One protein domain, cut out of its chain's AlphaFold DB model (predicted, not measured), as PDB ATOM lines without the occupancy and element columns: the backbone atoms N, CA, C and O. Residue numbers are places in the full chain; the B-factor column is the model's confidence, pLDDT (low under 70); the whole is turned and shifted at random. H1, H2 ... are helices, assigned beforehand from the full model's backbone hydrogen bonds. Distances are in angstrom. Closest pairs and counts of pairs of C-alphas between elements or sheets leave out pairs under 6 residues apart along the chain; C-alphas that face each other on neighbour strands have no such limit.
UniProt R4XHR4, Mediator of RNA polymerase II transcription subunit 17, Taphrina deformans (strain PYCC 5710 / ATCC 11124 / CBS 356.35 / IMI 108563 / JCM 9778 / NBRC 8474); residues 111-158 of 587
ATOM      1  N   VAL A 111     -18.240  14.824   9.814       95.31
ATOM      2  CA  VAL A 111     -17.312  14.433   8.740       95.31
ATOM      3  C   VAL A 111     -17.590  15.221   7.458       95.31
ATOM      4  O   VAL A 111     -16.650  15.691   6.814       95.31
ATOM      5  N   LEU A 112     -18.856  15.416   7.082       96.12
ATOM      6  CA  LEU A 112     -19.227  16.208   5.905       96.12
ATOM      7  C   LEU A 112     -18.818  17.680   6.042       96.12
ATOM      8  O   LEU A 112     -18.280  18.251   5.095       96.12
ATOM      9  N   GLN A 113     -19.000  18.287   7.214       96.31
ATOM     10  CA  GLN A 113     -18.594  19.672   7.460       96.31
ATOM     11  C   GLN A 113     -17.070  19.841   7.364       96.31
ATOM     12  O   GLN A 113     -16.584  20.718   6.645       96.31
ATOM     13  N   LEU A 114     -16.305  18.963   8.021       96.31
ATOM     14  CA  LEU A 114     -14.839  19.005   7.990       96.31
ATOM     15  C   LEU A 114     -14.290  18.770   6.577       96.31
ATOM     16  O   LEU A 114     -13.397  19.489   6.126       96.31
ATOM     17  N   THR A 115     -14.843  17.793   5.854       97.50
ATOM     18  CA  THR A 115     -14.434  17.502   4.471       97.50
ATOM     19  C   THR A 115     -14.803  18.635   3.515       97.50
ATOM     20  O   THR A 115     -13.987  18.988   2.666       97.50
ATOM     21  N   SER A 116     -15.968  19.266   3.682       97.06
ATOM     22  CA  SER A 116     -16.363  20.445   2.904       97.06
ATOM     23  C   SER A 116     -15.430  21.634   3.149       97.06
ATOM     24  O   SER A 116     -15.049  22.316   2.198       97.06
ATOM     25  N   SER A 117     -15.025  21.877   4.401       97.56
ATOM     26  CA  SER A 117     -14.065  22.938   4.735       97.56
ATOM     27  C   SER A 117     -12.704  22.686   4.083       97.56
ATOM     28  O   SER A 117     -12.168  23.563   3.407       97.56
ATOM     29  N   ALA A 118     -12.177  21.463   4.207       97.56
ATOM     30  CA  ALA A 118     -10.902  21.082   3.601       97.56
ATOM     31  C   ALA A 118     -10.934  21.159   2.064       97.56
ATOM     32  O   ALA A 118      -9.954  21.567   1.435       97.56
ATOM     33  N   LEU A 119     -12.066  20.799   1.447       96.94
ATOM     34  CA  LEU A 119     -12.279  20.934   0.008       96.94
ATOM     35  C   LEU A 119     -12.255  22.403  -0.412       96.94
ATOM     36  O   LEU A 119     -11.583  22.734  -1.386       96.94
ATOM     37  N   ASN A 120     -12.934  23.282   0.328       96.12
ATOM     38  CA  ASN A 120     -12.951  24.714   0.040       96.12
ATOM     39  C   ASN A 120     -11.549  25.336   0.143       96.12
ATOM     40  O   ASN A 120     -11.120  26.052  -0.758       96.12
ATOM     41  N   GLU A 121     -10.784  25.009   1.189       96.75
ATOM     42  CA  GLU A 121      -9.393  25.464   1.326       96.75
ATOM     43  C   GLU A 121      -8.495  24.948   0.192       96.75
ATOM     44  O   GLU A 121      -7.686  25.695  -0.364       96.75
ATOM     45  N   SER A 122      -8.673  23.685  -0.202       96.62
ATOM     46  CA  SER A 122      -7.940  23.087  -1.322       96.62
ATOM     47  C   SER A 122      -8.307  23.736  -2.659       96.62
ATOM     48  O   SER A 122      -7.430  23.944  -3.498       96.62
ATOM     49  N   ALA A 123      -9.578  24.096  -2.853       95.69
ATOM     50  CA  ALA A 123     -10.052  24.810  -4.035       95.69
ATOM     51  C   ALA A 123      -9.443  26.216  -4.118       95.69
ATOM     52  O   ALA A 123      -8.951  26.599  -5.176       95.69
ATOM     53  N   LEU A 124      -9.368  26.941  -2.996       95.06
ATOM     54  CA  LEU A 124      -8.683  28.235  -2.934       95.06
ATOM     55  C   LEU A 124      -7.191  28.106  -3.272       95.06
ATOM     56  O   LEU A 124      -6.660  28.887  -4.061       95.06
ATOM     57  N   ALA A 125      -6.499  27.105  -2.719       96.06
ATOM     58  CA  ALA A 125      -5.092  26.854  -3.036       96.06
ATOM     59  C   ALA A 125      -4.880  26.506  -4.522       96.06
ATOM     60  O   ALA A 125      -3.925  26.987  -5.143       96.06
ATOM     61  N   LEU A 126      -5.779  25.704  -5.103       95.00
ATOM     62  CA  LEU A 126      -5.780  25.371  -6.527       95.00
ATOM     63  C   LEU A 126      -5.980  26.618  -7.392       95.00
ATOM     64  O   LEU A 126      -5.273  26.785  -8.385       95.00
ATOM     65  N   ASP A 127      -6.894  27.497  -7.001       94.38
ATOM     66  CA  ASP A 127      -7.170  28.768  -7.661       94.38
ATOM     67  C   ASP A 127      -5.941  29.690  -7.653       94.38
ATOM     68  O   ASP A 127      -5.534  30.190  -8.705       94.38
ATOM     69  N   PHE A 128      -5.259  29.828  -6.509       93.25
ATOM     70  CA  PHE A 128      -4.011  30.597  -6.414       93.25
ATOM     71  C   PHE A 128      -2.891  30.025  -7.290       93.25
ATOM     72  O   PHE A 128      -2.214  30.770  -8.007       93.25
ATOM     73  N   ALA A 129      -2.686  28.705  -7.255       93.19
ATOM     74  CA  ALA A 129      -1.674  28.045  -8.075       93.19
ATOM     75  C   ALA A 129      -1.994  28.163  -9.574       93.19
ATOM     76  O   ALA A 129      -1.101  28.409 -10.387       93.19
ATOM     77  N   SER A 130      -3.270  28.032  -9.938       94.06
ATOM     78  CA  SER A 130      -3.753  28.156 -11.314       94.06
ATOM     79  C   SER A 130      -3.584  29.581 -11.843       94.06
ATOM     80  O   SER A 130      -3.100  29.762 -12.961       94.06
ATOM     81  N   LEU A 131      -3.876  30.596 -11.025       93.00
ATOM     82  CA  LEU A 131      -3.660  32.000 -11.372       93.00
ATOM     83  C   LEU A 131      -2.165  32.282 -11.598       93.00
ATOM     84  O   LEU A 131      -1.803  32.867 -12.618       93.00
ATOM     85  N   LEU A 132      -1.279  31.793 -10.727       92.69
ATOM     86  CA  LEU A 132       0.172  31.939 -10.904       92.69
ATOM     87  C   LEU A 132       0.690  31.231 -12.169       92.69
ATOM     88  O   LEU A 132       1.559  31.757 -12.859       92.69
ATOM     89  N   LEU A 133       0.165  30.044 -12.493       93.19
ATOM     90  CA  LEU A 133       0.580  29.274 -13.674       93.19
ATOM     91  C   LEU A 133      -0.031  29.782 -14.985       93.19
ATOM     92  O   LEU A 133       0.517  29.504 -16.057       93.19
ATOM     93  N   SER A 134      -1.134  30.529 -14.915       93.38
ATOM     94  CA  SER A 134      -1.835  31.063 -16.086       93.38
ATOM     95  C   SER A 134      -0.993  32.036 -16.920       93.38
ATOM     96  O   SER A 134      -1.296  32.228 -18.094       93.38
ATOM     97  N   SER A 135       0.107  32.571 -16.370       88.69
ATOM     98  CA  SER A 135       1.082  33.372 -17.125       88.69
ATOM     99  C   SER A 135       1.794  32.571 -18.218       88.69
ATOM    100  O   SER A 135       2.142  33.111 -19.264       88.69
ATOM    101  N   ASN A 136       2.023  31.276 -17.975       86.56
ATOM    102  CA  ASN A 136       2.886  30.438 -18.810       86.56
ATOM    103  C   ASN A 136       2.133  29.266 -19.451       86.56
ATOM    104  O   ASN A 136       2.634  28.665 -20.400       86.56
ATOM    105  N   ARG A 137       0.966  28.882 -18.914       90.69
ATOM    106  CA  ARG A 137       0.203  27.712 -19.364       90.69
ATOM    107  C   ARG A 137      -1.285  28.021 -19.466       90.69
ATOM    108  O   ARG A 137      -1.955  28.235 -18.462       90.69
ATOM    109  N   VAL A 138      -1.823  27.905 -20.679       84.62
ATOM    110  CA  VAL A 138      -3.256  28.100 -20.962       84.62
ATOM    111  C   VAL A 138      -4.132  27.055 -20.250       84.62
ATOM    112  O   VAL A 138      -5.257  27.351 -19.862       84.62
ATOM    113  N   THR A 139      -3.611  25.851 -19.992       88.69
ATOM    114  CA  THR A 139      -4.339  24.786 -19.275       88.69
ATOM    115  C   THR A 139      -4.651  25.135 -17.819       88.69
ATOM    116  O   THR A 139      -5.660  24.678 -17.295       88.69
ATOM    117  N   ALA A 140      -3.853  25.997 -17.180       88.88
ATOM    118  CA  ALA A 140      -4.120  26.462 -15.819       88.88
ATOM    119  C   ALA A 140      -5.362  27.370 -15.745       88.88
ATOM    120  O   ALA A 140      -6.019  27.446 -14.715       88.88
ATOM    121  N   ILE A 141      -5.746  28.013 -16.853       89.06
ATOM    122  CA  ILE A 141      -6.976  28.812 -16.912       89.06
ATOM    123  C   ILE A 141      -8.210  27.911 -16.809       89.06
ATOM    124  O   ILE A 141      -9.245  28.337 -16.308       89.06
ATOM    125  N   GLN A 142      -8.126  26.654 -17.247       91.88
ATOM    126  CA  GLN A 142      -9.254  25.727 -17.168       91.88
ATOM    127  C   GLN A 142      -9.527  25.267 -15.731       91.88
ATOM    128  O   GLN A 142     -10.693  25.114 -15.383       91.88
ATOM    129  N   SER A 143      -8.486  25.120 -14.903       92.12
ATOM    130  CA  SER A 143      -8.594  24.680 -13.505       92.12
ATOM    131  C   SER A 143      -9.010  25.771 -12.517       92.12
ATOM    132  O   SER A 143      -9.328  25.435 -11.382       92.12
ATOM    133  N   MET A 144      -9.027  27.047 -12.925       92.62
ATOM    134  CA  MET A 144      -9.552  28.132 -12.085       92.62
ATOM    135  C   MET A 144     -11.076  28.044 -11.947       92.62
ATOM    136  O   MET A 144     -11.781  27.706 -12.909       92.62
ATOM    137  N   SER A 145     -11.588  28.441 -10.786       94.62
ATOM    138  CA  SER A 145     -13.017  28.629 -10.559       94.62
ATOM    139  C   SER A 145     -13.592  29.746 -11.456       94.62
ATOM    140  O   SER A 145     -12.898  30.720 -11.765       94.62
ATOM    141  N   PRO A 146     -14.857  29.641 -11.913       93.19
ATOM    142  CA  PRO A 146     -15.484  30.674 -12.746       93.19
ATOM    143  C   PRO A 146     -15.525  32.047 -12.065       93.19
ATOM    144  O   PRO A 146     -15.196  33.048 -12.690       93.19
ATOM    145  N   ALA A 147     -15.827  32.076 -10.762       92.94
ATOM    146  CA  ALA A 147     -15.876  33.309  -9.978       92.94
ATOM    147  C   ALA A 147     -14.532  34.058  -9.978       92.94
ATOM    148  O   ALA A 147     -14.509  35.286 -10.048       92.94
ATOM    149  N   LEU A 148     -13.410  33.330  -9.948       92.25
ATOM    150  CA  LEU A 148     -12.086  33.939 -10.015       92.25
ATOM    151  C   LEU A 148     -11.756  34.475 -11.413       92.25
ATOM    152  O   LEU A 148     -11.166  35.549 -11.517       92.25
ATOM    153  N   LYS A 149     -12.142  33.754 -12.477       92.75
ATOM    154  CA  LYS A 149     -11.901  34.179 -13.872       92.75
ATOM    155  C   LYS A 149     -12.561  35.514 -14.188       92.75
ATOM    156  O   LYS A 149     -11.980  36.315 -14.914       92.75
ATOM    157  N   ASP A 150     -13.755  35.727 -13.645       93.56
ATOM    158  CA  ASP A 150     -14.520  36.949 -13.873       93.56
ATOM    159  C   ASP A 150     -13.983  38.117 -13.032       93.56
ATOM    160  O   ASP A 150     -13.997  39.264 -13.475       93.56
ATOM    161  N   ALA A 151     -13.481  37.834 -11.825       94.44
ATOM    162  CA  ALA A 151     -12.993  38.856 -10.904       94.44
ATOM    163  C   ALA A 151     -11.581  39.365 -11.235       94.44
ATOM    164  O   ALA A 151     -11.280  40.536 -10.995       94.44
ATOM    165  N   VAL A 152     -10.692  38.497 -11.733       93.12
ATOM    166  CA  VAL A 152      -9.267  38.806 -11.900       93.12
ATOM    167  C   VAL A 152      -8.760  38.287 -13.250       93.12
ATOM    168  O   VAL A 152      -8.950  37.111 -13.563       93.12
ATOM    169  N   PRO A 153      -8.059  39.114 -14.054       90.75
ATOM    170  CA  PRO A 153      -7.506  38.650 -15.319       90.75
ATOM    171  C   PRO A 153      -6.417  37.591 -15.097       90.75
ATOM    172  O   PRO A 153      -5.673  37.613 -14.109       90.75
ATOM    173  N   ALA A 154      -6.288  36.671 -16.055       87.88
ATOM    174  CA  ALA A 154      -5.215  35.682 -16.053       87.88
ATOM    175  C   ALA A 154      -3.833  36.365 -15.960       87.88
ATOM    176  O   ALA A 154      -3.634  37.467 -16.466       87.88
ATOM    177  N   SER A 155      -2.870  35.688 -15.330       88.44
ATOM    178  CA  SER A 155      -1.495  36.157 -15.094       88.44
ATOM    179  C   SER A 155      -1.333  37.309 -14.086       88.44
ATOM    180  O   SER A 155      -0.289  37.963 -14.068       88.44
ATOM    181  N   SER A 156      -2.309  37.551 -13.207       90.69
ATOM    182  CA  SER A 156      -2.217  38.640 -12.217       90.69
ATOM    183  C   SER A 156      -1.196  38.416 -11.085       90.69
ATOM    184  O   SER A 156      -0.852  39.367 -10.388       90.69
ATOM    185  N   LEU A 157      -0.683  37.192 -10.886       90.25
ATOM    186  CA  LEU A 157       0.362  36.893  -9.896       90.25
ATOM    187  C   LEU A 157       1.706  36.615 -10.575       90.25
ATOM    188  O   LEU A 157       1.803  35.780 -11.471       90.25
ATOM    189  N   SER A 158       2.764  37.254 -10.075       86.56
ATOM    190  CA  SER A 158       4.155  36.989 -10.459       86.56
ATOM    191  C   SER A 158       4.932  36.357  -9.306       86.56
ATOM    192  O   SER A 158       4.693  36.681  -8.144       86.56
TER     193      SER A 158
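This is residues 111 to 158 of the 587 residues of the protein "Mediator of RNA polymerase II transcription subunit 17" of Taphrina deformans (strain PYCC 5710 / ATCC 11124 / CBS 356.35 / IMI 108563 / JCM 9778 / NBRC 8474) (UniProt R4XHR4). One long helix, H1, sticks out as an arm with residues 111 to 122; its other end joins two short helices, H2 and H3, in a small compact head. The 48 printed residues have three named helices, in that order, and no named strand: all helix. The whole is only just loose, close to compact (radius of gyration of the C-alphas 11.9 A), spanning 37 by 17 by 17 A.

H1, residues 111 to 133, touches H2, residues 139 to 143, with residues 126 to 133 alone; the closest C-alphas, of Ser 130 and Ala 140, are 4.8 A apart. H3, residues 146 to 151, is close to H1 but not clearly touching, the closest C-alphas, of Asp 127 and Leu 148, being 7.5 A apart. Every O i to N i+4 pair is within hydrogen-bond range in H1 and H3; in H2 0 of 1 is, but 2 of 2 O i to N i+3 pairs are.

H1 runs 32.3 A from C-alpha 111 at (-17.312, 14.433, 8.740); H2 measures 7.2 A; H3, 8.7 A, ends at C-alpha 151 at (-12.993, 38.856, -10.904).

The farthest C-alphas, of Val 111 and Asn 136, are 37.7 A apart. The printed part has no cut, both links are tight, and no printed residue is under 70 in pLDDT.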